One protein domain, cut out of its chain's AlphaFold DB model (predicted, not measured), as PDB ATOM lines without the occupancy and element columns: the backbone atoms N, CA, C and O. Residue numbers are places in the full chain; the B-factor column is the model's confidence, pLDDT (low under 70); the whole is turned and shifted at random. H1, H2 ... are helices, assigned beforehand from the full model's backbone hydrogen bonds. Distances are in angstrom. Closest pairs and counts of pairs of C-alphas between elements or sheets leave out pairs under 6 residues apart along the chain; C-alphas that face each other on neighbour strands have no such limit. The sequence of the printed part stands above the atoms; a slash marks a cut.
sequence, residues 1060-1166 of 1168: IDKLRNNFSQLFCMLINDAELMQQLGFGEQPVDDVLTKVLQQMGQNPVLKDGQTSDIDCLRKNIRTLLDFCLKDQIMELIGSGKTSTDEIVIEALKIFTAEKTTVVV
ATOM      1  N   ILE A1060     195.085 257.540 219.139       78.44
ATOM      2  CA  ILE A1060     195.008 257.373 217.685       78.44
ATOM      3  C   ILE A1060     195.700 256.089 217.221       78.44
ATOM      4  O   ILE A1060     195.113 255.329 216.455       78.44
ATOM      5  N   ASP A1061     196.890 255.785 217.735       78.50
ATOM      6  CA  ASP A1061     197.674 254.631 217.293       78.50
ATOM      7  C   ASP A1061     197.159 253.329 217.908       78.50
ATOM      8  O   ASP A1061     197.128 252.296 217.233       78.50
ATOM      9  N   LYS A1062     196.608 253.384 219.131       82.69
ATOM     10  CA  LYS A1062     195.813 252.274 219.681       82.69
ATOM     11  C   LYS A1062     194.585 251.984 218.798       82.69
ATOM     12  O   LYS A1062     194.266 250.814 218.590       82.69
ATOM     13  N   LEU A1063     193.917 252.991 218.218       83.75
ATOM     14  CA  LEU A1063     192.820 252.765 217.261       83.75
ATOM     15  C   LEU A1063     193.322 252.241 215.905       83.75
ATOM     16  O   LEU A1063     192.763 251.261 215.406       83.75
ATOM     17  N   ARG A1064     194.381 252.837 215.337       86.56
ATOM     18  CA  ARG A1064     195.008 252.393 214.080       86.56
ATOM     19  C   ARG A1064     195.400 250.926 214.156       86.56
ATOM     20  O   ARG A1064     194.894 250.146 213.365       86.56
ATOM     21  N   ASN A1065     196.202 250.527 215.144       84.38
ATOM     22  CA  ASN A1065     196.699 249.155 215.277       84.38
ATOM     23  C   ASN A1065     195.571 248.116 215.397       84.38
ATOM     24  O   ASN A1065     195.615 247.077 214.734       84.38
ATOM     25  N   ASN A1066     194.524 248.410 216.177       85.31
ATOM     26  CA  ASN A1066     193.336 247.554 216.253       85.31
ATOM     27  C   ASN A1066     192.600 247.472 214.900       85.31
ATOM     28  O   ASN A1066     192.179 246.392 214.480       85.31
ATOM     29  N   PHE A1067     192.461 248.591 214.187       87.62
ATOM     30  CA  PHE A1067     191.824 248.595 212.873       87.62
ATOM     31  C   PHE A1067     192.671 247.892 211.799       87.62
ATOM     32  O   PHE A1067     192.109 247.133 211.018       87.62
ATOM     33  N   SER A1068     194.000 248.040 211.803       85.75
ATOM     34  CA  SER A1068     194.935 247.312 210.930       85.75
ATOM     35  C   SER A1068     194.747 245.801 211.049       85.75
ATOM     36  O   SER A1068     194.585 245.111 210.044       85.75
ATOM     37  N   GLN A1069     194.698 245.288 212.285       82.31
ATOM     38  CA  GLN A1069     194.451 243.870 212.548       82.31
ATOM     39  C   GLN A1069     193.080 243.429 212.017       82.31
ATOM     40  O   GLN A1069     192.983 242.387 211.374       82.31
ATOM     41  N   LEU A1070     192.029 244.230 212.229       83.44
ATOM     42  CA  LEU A1070     190.684 243.924 211.735       83.44
ATOM     43  C   LEU A1070     190.633 243.928 210.201       83.44
ATOM     44  O   LEU A1070     190.030 243.041 209.602       83.44
ATOM     45  N   PHE A1071     191.298 244.885 209.560       83.81
ATOM     46  CA  PHE A1071     191.352 245.031 208.109       83.81
ATOM     47  C   PHE A1071     192.037 243.820 207.447       83.81
ATOM     48  O   PHE A1071     191.462 243.224 206.536       83.81
ATOM     49  N   CYS A1072     193.155 243.341 208.010       78.00
ATOM     50  CA  CYS A1072     193.808 242.077 207.628       78.00
ATOM     51  C   CYS A1072     192.960 240.811 207.868       78.00
ATOM     52  O   CYS A1072     193.286 239.746 207.345       78.00
ATOM     53  N   MET A1073     191.901 240.873 208.682       75.69
ATOM     54  CA  MET A1073     190.959 239.757 208.863       75.69
ATOM     55  C   MET A1073     189.747 239.841 207.930       75.69
ATOM     56  O   MET A1073     189.143 238.810 207.635       75.69
ATOM     57  N   LEU A1074     189.400 241.043 207.460       77.25
ATOM     58  CA  LEU A1074     188.320 241.278 206.500       77.25
ATOM     59  C   LEU A1074     188.772 241.055 205.050       77.25
ATOM     60  O   LEU A1074     187.986 240.561 204.243       77.25
ATOM     61  N   ILE A1075     190.030 241.369 204.727       75.19
ATOM     62  CA  ILE A1075     190.624 241.141 203.405       75.19
ATOM     63  C   ILE A1075     191.609 239.970 203.492       75.19
ATOM     64  O   ILE A1075     192.769 240.135 203.850       75.19
ATOM     65  N   ASN A1076     191.141 238.768 203.134       65.44
ATOM     66  CA  ASN A1076     191.972 237.553 203.044       65.44
ATOM     67  C   ASN A1076     192.804 237.474 201.739       65.44
ATOM     68  O   ASN A1076     193.295 236.402 201.394       65.44
ATOM     69  N   ASP A1077     192.920 238.574 200.991       75.06
ATOM     70  CA  ASP A1077     193.621 238.663 199.705       75.06
ATOM     71  C   ASP A1077     194.887 239.518 199.869       75.06
ATOM     72  O   ASP A1077     194.814 240.732 200.072       75.06
ATOM     73  N   ALA A1078     196.051 238.867 199.829       70.38
ATOM     74  CA  ALA A1078     197.340 239.517 200.045       70.38
ATOM     75  C   ALA A1078     197.785 240.382 198.852       70.38
ATOM     76  O   ALA A1078     198.419 241.417 199.063       70.38
ATOM     77  N   GLU A1079     197.424 240.007 197.621       72.81
ATOM     78  CA  GLU A1079     197.770 240.777 196.420       72.81
ATOM     79  C   GLU A1079     196.966 242.080 196.378       72.81
ATOM     80  O   GLU A1079     197.527 243.147 196.129       72.81
ATOM     81  N   LEU A1080     195.672 242.024 196.712       74.12
ATOM     82  CA  LEU A1080     194.836 243.219 196.835       74.12
ATOM     83  C   LEU A1080     195.340 244.157 197.945       74.12
ATOM     84  O   LEU A1080     195.372 245.370 197.757       74.12
ATOM     85  N   MET A1081     195.772 243.612 199.087       73.56
ATOM     86  CA  MET A1081     196.347 244.403 200.185       73.56
ATOM     87  C   MET A1081     197.639 245.123 199.768       73.56
ATOM     88  O   MET A1081     197.801 246.308 200.071       73.56
ATOM     89  N   GLN A1082     198.519 244.456 199.013       73.44
ATOM     90  CA  GLN A1082     199.725 245.076 198.451       73.44
ATOM     91  C   GLN A1082     199.390 246.141 197.394       73.44
ATOM     92  O   GLN A1082     199.906 247.252 197.473       73.44
ATOM     93  N   GLN A1083     198.457 245.876 196.471       72.38
ATOM     94  CA  GLN A1083     198.007 246.858 195.467       72.38
ATOM     95  C   GLN A1083     197.380 248.125 196.081       72.38
ATOM     96  O   GLN A1083     197.360 249.184 195.450       72.38
ATOM     97  N   LEU A1084     196.874 248.040 197.314       68.00
ATOM     98  CA  LEU A1084     196.351 249.176 198.076       68.00
ATOM     99  C   LEU A1084     197.438 249.958 198.847       68.00
ATOM    100  O   LEU A1084     197.159 251.065 199.318       68.00
ATOM    101  N   GLY A1085     198.665 249.431 198.939       70.56
ATOM    102  CA  GLY A1085     199.789 250.005 199.692       70.56
ATOM    103  C   GLY A1085     199.798 249.646 201.183       70.56
ATOM    104  O   GLY A1085     200.391 250.368 201.987       70.56
ATOM    105  N   PHE A1086     199.112 248.572 201.594       74.00
ATOM    106  CA  PHE A1086     199.031 248.192 203.005       74.00
ATOM    107  C   PHE A1086     200.383 247.681 203.527       74.00
ATOM    108  O   PHE A1086     200.892 246.663 203.064       74.00
ATOM    109  N   GLY A1087     200.941 248.380 204.519       65.75
ATOM    110  CA  GLY A1087     202.275 248.123 205.079       65.75
ATOM    111  C   GLY A1087     203.342 249.115 204.604       65.75
ATOM    112  O   GLY A1087     204.283 249.378 205.344       65.75
ATOM    113  N   GLU A1088     203.156 249.729 203.432       67.81
ATOM    114  CA  GLU A1088     204.009 250.815 202.918       67.81
ATOM    115  C   GLU A1088     203.455 252.206 203.264       67.81
ATOM    116  O   GLU A1088     204.203 253.178 203.350       67.81
ATOM    117  N   GLN A1089     202.138 252.313 203.460       70.19
ATOM    118  CA  GLN A1089     201.433 253.561 203.756       70.19
ATOM    119  C   GLN A1089     200.601 253.451 205.044       70.19
ATOM    120  O   GLN A1089     200.146 252.353 205.390       70.19
ATOM    121  N   PRO A1090     200.377 254.567 205.769       79.00
ATOM    122  CA  PRO A1090     199.571 254.553 206.983       79.00
ATOM    123  C   PRO A1090     198.132 254.136 206.666       79.00
ATOM    124  O   PRO A1090     197.563 254.483 205.629       79.00
ATOM    125  N   VAL A1091     197.521 253.388 207.584       81.81
ATOM    126  CA  VAL A1091     196.224 252.740 207.332       81.81
ATOM    127  C   VAL A1091     195.089 253.753 207.130       81.81
ATOM    128  O   VAL A1091     194.138 253.449 206.416       81.81
ATOM    129  N   ASP A1092     195.224 254.978 207.643       84.06
ATOM    130  CA  ASP A1092     194.359 256.130 207.355       84.06
ATOM    131  C   ASP A1092     194.258 256.423 205.836       84.06
ATOM    132  O   ASP A1092     193.160 256.640 205.310       84.06
ATOM    133  N   ASP A1093     195.383 256.375 205.111       81.69
ATOM    134  CA  ASP A1093     195.462 256.664 203.670       81.69
ATOM    135  C   ASP A1093     195.003 255.466 202.834       81.69
ATOM    136  O   ASP A1093     194.261 255.622 201.859       81.69
ATOM    137  N   VAL A1094     195.372 254.250 203.253       84.00
ATOM    138  CA  VAL A1094     194.895 253.002 202.635       84.00
ATOM    139  C   VAL A1094     193.367 252.918 202.732       84.00
ATOM    140  O   VAL A1094     192.688 252.699 201.731       84.00
ATOM    141  N   LEU A1095     192.801 253.194 203.910       85.06
ATOM    142  CA  LEU A1095     191.358 253.280 204.140       85.06
ATOM    143  C   LEU A1095     190.697 254.360 203.269       85.06
ATOM    144  O   LEU A1095     189.617 254.136 202.721       85.06
ATOM    145  N   THR A1096     191.352 255.509 203.097       83.69
ATOM    146  CA  THR A1096     190.875 256.602 202.237       83.69
ATOM    147  C   THR A1096     190.798 256.167 200.767       83.69
ATOM    148  O   THR A1096     189.755 256.356 200.135       83.69
ATOM    149  N   LYS A1097     191.834 255.499 200.238       80.56
ATOM    150  CA  LYS A1097     191.833 254.904 198.885       80.56
ATOM    151  C   LYS A1097     190.746 253.838 198.722       80.56
ATOM    152  O   LYS A1097     190.032 253.836 197.721       80.56
ATOM    153  N   VAL A1098     190.593 252.951 199.705       83.56
ATOM    154  CA  VAL A1098     189.593 251.867 199.693       83.56
ATOM    155  C   VAL A1098     188.176 252.432 199.651       83.56
ATOM    156  O   VAL A1098     187.365 251.993 198.838       83.56
ATOM    157  N   LEU A1099     187.876 253.452 200.461       83.38
ATOM    158  CA  LEU A1099     186.579 254.132 200.430       83.38
ATOM    159  C   LEU A1099     186.304 254.769 199.059       83.38
ATOM    160  O   LEU A1099     185.205 254.590 198.530       83.38
ATOM    161  N   GLN A1100     187.299 255.418 198.445       82.19
ATOM    162  CA  GLN A1100     187.182 255.993 197.097       82.19
ATOM    163  C   GLN A1100     186.922 254.923 196.022       82.19
ATOM    164  O   GLN A1100     186.010 255.086 195.211       82.19
ATOM    165  N   GLN A1101     187.658 253.803 196.034       78.69
ATOM    166  CA  GLN A1101     187.423 252.676 195.117       78.69
ATOM    167  C   GLN A1101     186.026 252.056 195.300       78.69
ATOM    168  O   GLN A1101     185.374 251.684 194.326       78.69
ATOM    169  N   MET A1102     185.531 252.012 196.540       76.44
ATOM    170  CA  MET A1102     184.185 251.542 196.901       76.44
ATOM    171  C   MET A1102     183.077 252.587 196.642       76.44
ATOM    172  O   MET A1102     181.917 252.379 197.014       76.44
ATOM    173  N   GLY A1103     183.410 253.720 196.011       77.19
ATOM    174  CA  GLY A1103     182.466 254.783 195.657       77.19
ATOM    175  C   GLY A1103     181.878 255.534 196.856       77.19
ATOM    176  O   GLY A1103     180.828 256.163 196.720       77.19
ATOM    177  N   GLN A1104     182.519 255.450 198.024       82.06
ATOM    178  CA  GLN A1104     182.200 256.259 199.196       82.06
ATOM    179  C   GLN A1104     183.042 257.536 199.191       82.06
ATOM    180  O   GLN A1104     184.193 257.538 198.762       82.06
ATOM    181  N   ASN A1105     182.486 258.621 199.729       76.62
ATOM    182  CA  ASN A1105     183.262 259.825 200.006       76.62
ATOM    183  C   ASN A1105     183.985 259.623 201.351       76.62
ATOM    184  O   ASN A1105     183.294 259.590 202.375       76.62
ATOM    185  N   PRO A1106     185.323 259.477 201.398       80.56
ATOM    186  CA  PRO A1106     186.038 259.522 202.666       80.56
ATOM    187  C   PRO A1106     185.918 260.921 203.278       80.56
ATOM    188  O   PRO A1106     185.857 261.927 202.567       80.56
ATOM    189  N   VAL A1107     185.928 260.990 204.604       81.62
ATOM    190  CA  VAL A1107     186.237 262.227 205.318       81.62
ATOM    191  C   VAL A1107     187.731 262.481 205.124       81.62
ATOM    192  O   VAL A1107     188.545 261.595 205.386       81.62
ATOM    193  N   LEU A1108     188.080 263.662 204.624       74.69
ATOM    194  CA  LEU A1108     189.463 264.119 204.494       74.69
ATOM    195  C   LEU A1108     189.818 265.029 205.680       74.69
ATOM    196  O   LEU A1108     188.942 265.432 206.447       74.69
ATOM    197  N   LYS A1109     191.107 265.346 205.842       70.19
ATOM    198  CA  LYS A1109     191.604 266.226 206.911       70.19
ATOM    199  C   LYS A1109     191.291 267.704 206.642       70.19
ATOM    200  O   LYS A1109     192.186 268.521 206.448       70.19
ATOM    201  N   ASP A1110     190.011 268.056 206.687       57.34
ATOM    202  CA  ASP A1110     189.599 269.441 206.893       57.34
ATOM    203  C   ASP A1110     189.996 269.837 208.326       57.34
ATOM    204  O   ASP A1110     189.569 269.193 209.291       57.34
ATOM    205  N   GLY A1111     190.800 270.896 208.486       61.47
ATOM    206  CA  GLY A1111     191.459 271.292 209.749       61.47
ATOM    207  C   GLY A1111     190.549 271.716 210.918       61.47
ATOM    208  O   GLY A1111     191.007 272.364 211.853       61.47
ATOM    209  N   GLN A1112     189.258 271.383 210.862       61.19
ATOM    210  CA  GLN A1112     188.269 271.543 211.931       61.19
ATOM    211  C   GLN A1112     187.909 270.210 212.617       61.19
ATOM    212  O   GLN A1112     187.256 270.218 213.659       61.19
ATOM    213  N   THR A1113     188.300 269.059 212.053       66.75
ATOM    214  CA  THR A1113     188.080 267.736 212.664       66.75
ATOM    215  C   THR A1113     189.383 267.120 213.144       66.75
ATOM    216  O   THR A1113     190.373 267.160 212.422       66.75
ATOM    217  N   SER A1114     189.375 266.509 214.335       77.88
ATOM    218  CA  SER A1114     190.540 265.776 214.843       77.88
ATOM    219  C   SER A1114     190.869 264.578 213.943       77.88
ATOM    220  O   SER A1114     189.962 263.940 213.398       77.88
ATOM    221  N   ASP A1115     192.155 264.233 213.831       76.06
ATOM    222  CA  ASP A1115     192.607 263.058 213.074       76.06
ATOM    223  C   ASP A1115     191.936 261.767 213.568       76.06
ATOM    224  O   ASP A1115     191.479 260.952 212.766       76.06
ATOM    225  N   ILE A1116     191.778 261.628 214.891       80.38
ATOM    226  CA  ILE A1116     191.071 260.505 215.516       80.38
ATOM    227  C   ILE A1116     189.620 260.441 215.032       80.38
ATOM    228  O   ILE A1116     189.141 259.372 214.660       80.38
ATOM    229  N   ASP A1117     188.894 261.560 215.021       80.56
ATOM    230  CA  ASP A1117     187.479 261.560 214.646       80.56
ATOM    231  C   ASP A1117     187.266 261.489 213.128       80.56
ATOM    232  O   ASP A1117     186.205 261.048 212.683       80.56
ATOM    233  N   CYS A1118     188.267 261.864 212.329       83.94
ATOM    234  CA  CYS A1118     188.332 261.574 210.899       83.94
ATOM    235  C   CYS A1118     188.471 260.059 210.666       83.94
ATOM    236  O   CYS A1118     187.599 259.442 210.044       83.94
ATOM    237  N   LEU A1119     189.476 259.429 211.287       84.62
ATOM    238  CA  LEU A1119     189.706 257.983 211.242       84.62
ATOM    239  C   LEU A1119     188.480 257.195 211.744       84.62
ATOM    240  O   LEU A1119     187.981 256.313 211.047       84.62
ATOM    241  N   ARG A1120     187.900 257.568 212.893       87.69
ATOM    242  CA  ARG A1120     186.676 256.955 213.450       87.69
ATOM    243  C   ARG A1120     185.462 257.040 212.526       87.69
ATOM    244  O   ARG A1120     184.602 256.159 212.609       87.69
ATOM    245  N   LYS A1121     185.339 258.093 211.707       84.81
ATOM    246  CA  LYS A1121     184.269 258.221 210.702       84.81
ATOM    247  C   LYS A1121     184.548 257.311 209.515       84.81
ATOM    248  O   LYS A1121     183.678 256.525 209.170       84.81
ATOM    249  N   ASN A1122     185.757 257.351 208.956       88.81
ATOM    250  CA  ASN A1122     186.142 256.515 207.815       88.81
ATOM    251  C   ASN A1122     186.044 255.015 208.143       88.81
ATOM    252  O   ASN A1122     185.494 254.249 207.351       88.81
ATOM    253  N   ILE A1123     186.462 254.611 209.349       87.00
ATOM    254  CA  ILE A1123     186.293 253.243 209.853       87.00
ATOM    255  C   ILE A1123     184.803 252.879 209.933       87.00
ATOM    256  O   ILE A1123     184.422 251.837 209.407       87.00
ATOM    257  N   ARG A1124     183.938 253.726 210.524       83.75
ATOM    258  CA  ARG A1124     182.485 253.456 210.534       83.75
ATOM    259  C   ARG A1124     181.914 253.351 209.119       83.75
ATOM    260  O   ARG A1124     181.167 252.418 208.873       83.75
ATOM    261  N   THR A1125     182.293 254.223 208.184       84.50
ATOM    262  CA  THR A1125     181.801 254.182 206.795       84.50
ATOM    263  C   THR A1125     182.170 252.879 206.083       84.50
ATOM    264  O   THR A1125     181.329 252.309 205.389       84.50
ATOM    265  N   LEU A1126     183.396 252.366 206.268       84.88
ATOM    266  CA  LEU A1126     183.785 251.060 205.726       84.88
ATOM    267  C   LEU A1126     183.009 249.927 206.410       84.88
ATOM    268  O   LEU A1126     182.458 249.051 205.743       84.88
ATOM    269  N   LEU A1127     182.961 249.938 207.742       82.50
ATOM    270  CA  LEU A1127     182.308 248.895 208.524       82.50
ATOM    271  C   LEU A1127     180.798 248.834 208.206       82.50
ATOM    272  O   LEU A1127     180.304 247.755 207.888       82.50
ATOM    273  N   ASP A1128     180.084 249.962 208.170       80.12
ATOM    274  CA  ASP A1128     178.656 250.058 207.810       80.12
ATOM    275  C   ASP A1128     178.358 249.594 206.371       80.12
ATOM    276  O   ASP A1128     177.220 249.220 206.062       80.12
ATOM    277  N   PHE A1129     179.359 249.607 205.483       79.38
ATOM    278  CA  PHE A1129     179.261 249.035 204.141       79.38
ATOM    279  C   PHE A1129     179.474 247.511 204.155       79.38
ATOM    280  O   PHE A1129     178.702 246.779 203.536       79.38
ATOM    281  N   CYS A1130     180.491 247.025 204.874       76.19
ATOM    282  CA  CYS A1130     180.916 245.621 204.848       76.19
ATOM    283  C   CYS A1130     180.130 244.693 205.796       76.19
ATOM    284  O   CYS A1130     179.851 243.554 205.434       76.19
ATOM    285  N   LEU A1131     179.782 245.151 207.005       74.81
ATOM    286  CA  LEU A1131     179.259 244.328 208.115       74.81
ATOM    287  C   LEU A1131     177.946 244.877 208.706       74.81
ATOM    288  O   LEU A1131     177.637 244.660 209.881       74.81
ATOM    289  N   LYS A1132     177.171 245.602 207.895       71.75
ATOM    290  CA  LYS A1132     175.997 246.395 208.293       71.75
ATOM    291  C   LYS A1132     175.079 245.751 209.340       71.75
ATOM    292  O   LYS A1132     174.746 246.386 210.338       71.75
ATOM    293  N   ASP A1133     174.681 244.498 209.131       69.62
ATOM    294  CA  ASP A1133     173.740 243.811 210.023       69.62
ATOM    295  C   ASP A1133     174.384 243.435 211.372       69.62
ATOM    296  O   ASP A1133     173.752 243.580 212.419       69.62
ATOM    297  N   GLN A1134     175.662 243.036 211.371       70.00
ATOM    298  CA  GLN A1134     176.420 242.717 212.590       70.00
ATOM    299  C   GLN A1134     176.681 243.972 213.435       70.00
ATOM    300  O   GLN A1134     176.597 243.931 214.661       70.00
ATOM    301  N   ILE A1135     176.951 245.111 212.792       67.31
ATOM    302  CA  ILE A1135     177.165 246.392 213.480       67.31
ATOM    303  C   ILE A1135     175.871 246.897 214.104       67.31
ATOM    304  O   ILE A1135     175.889 247.366 215.237       67.31
ATOM    305  N   MET A1136     174.734 246.753 213.419       65.38
ATOM    306  CA  MET A1136     173.432 247.096 213.995       65.38
ATOM    307  C   MET A1136     173.095 246.231 215.224       65.38
ATOM    308  O   MET A1136     172.486 246.737 216.167       65.38
ATOM    309  N   GLU A1137     173.536 244.968 215.270       69.88
ATOM    310  CA  GLU A1137     173.430 244.119 216.467       69.88
ATOM    311  C   GLU A1137     174.413 244.548 217.579       69.88
ATOM    312  O   GLU A1137     174.016 244.646 218.741       69.88
ATOM    313  N   LEU A1138     175.660 244.909 217.243       64.50
ATOM    314  CA  LEU A1138     176.641 245.447 218.199       64.50
ATOM    315  C   LEU A1138     176.205 246.793 218.804       64.50
ATOM    316  O   LEU A1138     176.301 246.970 220.021       64.50
ATOM    317  N   ILE A1139     175.658 247.706 218.001       62.69
ATOM    318  CA  ILE A1139     175.068 248.971 218.465       62.69
ATOM    319  C   ILE A1139     173.823 248.687 219.315       62.69
ATOM    320  O   ILE A1139     173.656 249.270 220.387       62.69
ATOM    321  N   GLY A1140     172.994 247.719 218.909       56.44
ATOM    322  CA  GLY A1140     171.875 247.211 219.709       56.44
ATOM    323  C   GLY A1140     172.287 246.614 221.062       56.44
ATOM    324  O   GLY A1140     171.496 246.644 222.003       56.44
ATOM    325  N   SER A1141     173.531 246.135 221.198       61.31
ATOM    326  CA  SER A1141     174.102 245.653 222.468       61.31
ATOM    327  C   SER A1141     174.565 246.769 223.422       61.31
ATOM    328  O   SER A1141     174.981 246.479 224.543       61.31
ATOM    329  N   GLY A1142     174.473 248.039 223.003       60.53
ATOM    330  CA  GLY A1142     174.792 249.220 223.811       60.53
ATOM    331  C   GLY A1142     176.169 249.844 223.554       60.53
ATOM    332  O   GLY A1142     176.507 250.828 224.208       60.53
ATOM    333  N   LYS A1143     176.952 249.313 222.607       67.25
ATOM    334  CA  LYS A1143     178.272 249.850 222.231       67.25
ATOM    335  C   LYS A1143     178.115 250.961 221.205       67.25
ATOM    336  O   LYS A1143     177.441 250.773 220.197       67.25
ATOM    337  N   THR A1144     178.712 252.125 221.456       66.56
ATOM    338  CA  THR A1144     178.443 253.330 220.642       66.56
ATOM    339  C   THR A1144     179.687 254.011 220.076       66.56
ATOM    340  O   THR A1144     179.588 254.656 219.026       66.56
ATOM    341  N   SER A1145     180.868 253.851 220.686       79.12
ATOM    342  CA  SER A1145     182.127 254.323 220.091       79.12
ATOM    343  C   SER A1145     182.582 253.417 218.936       79.12
ATOM    344  O   SER A1145     182.278 252.225 218.910       79.12
ATOM    345  N   THR A1146     183.307 253.971 217.954       78.88
ATOM    346  CA  THR A1146     183.926 253.160 216.885       78.88
ATOM    347  C   THR A1146     184.911 252.160 217.484       78.88
ATOM    348  O   THR A1146     184.968 251.008 217.072       78.88
ATOM    349  N   ASP A1147     185.656 252.616 218.484       82.50
ATOM    350  CA  ASP A1147     186.767 251.938 219.130       82.50
ATOM    351  C   ASP A1147     186.282 250.636 219.808       82.50
ATOM    352  O   ASP A1147     186.847 249.568 219.578       82.50
ATOM    353  N   GLU A1148     185.156 250.678 220.538       81.38
ATOM    354  CA  GLU A1148     184.484 249.483 221.081       81.38
ATOM    355  C   GLU A1148     183.992 248.514 219.996       81.38
ATOM    356  O   GLU A1148     184.034 247.298 220.195       81.38
ATOM    357  N   ILE A1149     183.498 249.037 218.866       82.31
ATOM    358  CA  ILE A1149     182.973 248.230 217.755       82.31
ATOM    359  C   ILE A1149     184.121 247.497 217.047       82.31
ATOM    360  O   ILE A1149     184.006 246.296 216.810       82.31
ATOM    361  N   VAL A1150     185.249 248.170 216.787       83.94
ATOM    362  CA  VAL A1150     186.473 247.556 216.236       83.94
ATOM    363  C   VAL A1150     187.011 246.483 217.187       83.94
ATOM    364  O   VAL A1150     187.262 245.356 216.763       83.94
ATOM    365  N   ILE A1151     187.122 246.798 218.481       84.00
ATOM    366  CA  ILE A1151     187.624 245.869 219.504       84.00
ATOM    367  C   ILE A1151     186.716 244.637 219.662       84.00
ATOM    368  O   ILE A1151     187.219 243.544 219.929       84.00
ATOM    369  N   GLU A1152     185.394 244.755 219.503       80.38
ATOM    370  CA  GLU A1152     184.522 243.575 219.541       80.38
ATOM    371  C   GLU A1152     184.511 242.793 218.224       80.38
ATOM    372  O   GLU A1152     184.514 241.564 218.264       80.38
ATOM    373  N   ALA A1153     184.566 243.466 217.070       80.00
ATOM    374  CA  ALA A1153     184.699 242.802 215.775       80.00
ATOM    375  C   ALA A1153     185.970 241.935 215.729       80.00
ATOM    376  O   ALA A1153     185.896 240.760 215.367       80.00
ATOM    377  N   LEU A1154     187.105 242.454 216.219       81.06
ATOM    378  CA  LEU A1154     188.337 241.680 216.422       81.06
ATOM    379  C   LEU A1154     188.101 240.408 217.249       81.06
ATOM    380  O   LEU A1154     188.524 239.325 216.846       81.06
ATOM    381  N   LYS A1155     187.406 240.504 218.392       81.06
ATOM    382  CA  LYS A1155     187.105 239.337 219.246       81.06
ATOM    383  C   LYS A1155     186.205 238.317 218.553       81.06
ATOM    384  O   LYS A1155     186.382 237.126 218.777       81.06
ATOM    385  N   ILE A1156     185.260 238.760 217.724       77.56
ATOM    386  CA  ILE A1156     184.383 237.869 216.955       77.56
ATOM    387  C   ILE A1156     185.212 237.101 215.917       77.56
ATOM    388  O   ILE A1156     185.255 235.873 215.970       77.56
ATOM    389  N   PHE A1157     185.956 237.791 215.049       72.31
ATOM    390  CA  PHE A1157     186.734 237.127 213.995       72.31
ATOM    391  C   PHE A1157     187.908 236.285 214.536       72.31
ATOM    392  O   PHE A1157     188.256 235.257 213.949       72.31
ATOM    393  N   THR A1158     188.504 236.649 215.679       72.69
ATOM    394  CA  THR A1158     189.530 235.816 216.347       72.69
ATOM    395  C   THR A1158     188.936 234.615 217.086       72.69
ATOM    396  O   THR A1158     189.541 233.538 217.078       72.69
ATOM    397  N   ALA A1159     187.730 234.733 217.657       64.56
ATOM    398  CA  ALA A1159     186.987 233.582 218.172       64.56
ATOM    399  C   ALA A1159     186.625 232.601 217.043       64.56
ATOM    400  O   ALA A1159     186.786 231.394 217.208       64.56
ATOM    401  N   GLU A1160     186.220 233.096 215.870       57.38
ATOM    402  CA  GLU A1160     185.951 232.239 214.713       57.38
ATOM    403  C   GLU A1160     187.219 231.507 214.241       57.38
ATOM    404  O   GLU A1160     187.208 230.273 214.197       57.38
ATOM    405  N   LYS A1161     188.348 232.204 214.009       51.50
ATOM    406  CA  LYS A1161     189.615 231.536 213.633       51.50
ATOM    407  C   LYS A1161     190.077 230.511 214.680       51.50
ATOM    408  O   LYS A1161     190.479 229.412 214.306       51.50
ATOM    409  N   THR A1162     189.953 230.796 215.980       45.56
ATOM    410  CA  THR A1162     190.305 229.810 217.026       45.56
ATOM    411  C   THR A1162     189.343 228.621 217.101       45.56
ATOM    412  O   THR A1162     189.773 227.538 217.487       45.56
ATOM    413  N   THR A1163     188.080 228.745 216.670       41.41
ATOM    414  CA  THR A1163     187.203 227.566 216.501       41.41
ATOM    415  C   THR A1163     187.515 226.728 215.260       41.41
ATOM    416  O   THR A1163     187.207 225.538 215.270       41.41
ATOM    417  N   VAL A1164     188.151 227.299 214.229       38.00
ATOM    418  CA  VAL A1164     188.628 226.552 213.049       38.00
ATOM    419  C   VAL A1164     189.918 225.792 213.371       38.00
ATOM    420  O   VAL A1164     189.981 224.595 213.131       38.00
ATOM    421  N   VAL A1165     190.893 226.434 214.024       37.06
ATOM    422  CA  VAL A1165     192.180 225.811 214.423       37.06
ATOM    423  C   VAL A1165     192.021 224.731 215.517       37.06
ATOM    424  O   VAL A1165     192.947 223.984 215.803       37.06
ATOM    425  N   VAL A1166     190.837 224.610 216.129       37.62
ATOM    426  CA  VAL A1166     190.468 223.522 217.066       37.62
ATOM    427  C   VAL A1166     189.573 222.459 216.388       37.62
ATOM    428  O   VAL A1166     189.066 221.546 217.044       37.62
TER     429      VAL A1166
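What this domain is: This is residues 1060 to 1166 of the 1168 residues of the protein "C2H2-type domain-containing protein" of Araneus ventricosus (UniProt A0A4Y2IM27). What does the model look like? H1 and H4 run nearly side by side in the middle, with H3 crossing them on one side and H6 crossing them on the other; H5 packs on H6, and H2 lies off to the side of H3, touching no helix. What makes the length? The far end of H6 reaches one end of the longest axis and the loop around Gln 1112 the other. What is printed, and how large is it? The printed part has 107 residues with six named helices in the order H1 H2 H3 H4 H5 H6 and no named strand, and its class is all helix. It is compact, with a radius of gyration of the C-alphas of 14.0 A and spans of 46, 36 and 26 A.

Where its parts are: Where do the first three helices lie? H1 is residues 1060 to 1074, 20.7 A from first to last C-alpha, and C-alpha 1060 is at (195.008, 257.373, 217.685). H2 is residues 1078 to 1083, and H3 is residues 1091 to 1101, 15.1 A long. Where do the other three lie? H4 is residues 1115 to 1130, 22.5 A long, beginning with C-alpha 1115 at (192.607, 263.058, 213.074). H5 is residues 1132 to 1140, 12.2 A long. H6, the longest helix with 19 residues, is residues 1146 to 1164, 27.3 A long, and C-alpha 1164 is at (188.628, 226.552, 213.049).

How they stand to each other: What does H1 touch? H1 and H6 touch, the closest C-alphas being those of Leu 1070 and Leu 1154, 5.7 A apart, and run the same way at a steep tilt of 38 degrees, only just past shallow. H1 and H4 only just touch, with 3 pairs of C-alphas within 8 A, the closest those of Ile 1060 and Ile 1116 at 5.5 A; they run the same way at a shallow tilt of 17 degrees. H1, with residues 1064 to 1068 alone, only just touches H3, with 3 pairs within 8 A, the closest C-alphas being those of Ser 1068 and Val 1091 at 6.6 A, the same way at a steep tilt of 48 degrees. What does H4 touch besides H1? With residues 1119 to 1126 alone it touches H3, the closest C-alphas being those of Asp 1092 and Leu 1119 at 6.3 A, at a steep tilt of 44 degrees. With residues 1120 to 1124 alone it touches residues 1146 to 1147 of H6, the closest C-alphas being those of Arg 1120 and Thr 1146 at 5.8 A, at a steep tilt of 47 degrees. Where are H5 and H2? H5 only just touches H6, at its residue 1149 alone, with 3 pairs within 8 A; the closest C-alphas are those of Leu 1138 and Ile 1149 at 6.9 A, and the two run opposite ways at a steep tilt of 66 degrees. H2 touches no helix, and it is only just apart from H1, the closest C-alphas being 8.2 A apart. How do the helices' backbones run? In H1, H2, H3, H4, H5 and H6 every O i to N i+4 pair is within hydrogen-bond range.

The domain as a whole: How far does it reach? The two C-alphas farthest apart are those of Gln 1112 and Val 1166, 48.3 A. Is there a cut, and which link is long? The printed part has no cut, and the link from H3 to H4, residues 1102 to 1114, is long. Where is confidence low? The mean pLDDT of the printed part is 74.6, and 27 residues are under 70, among them residues 1110 to 1113, 1135 to 1144 and 1159 to 1166.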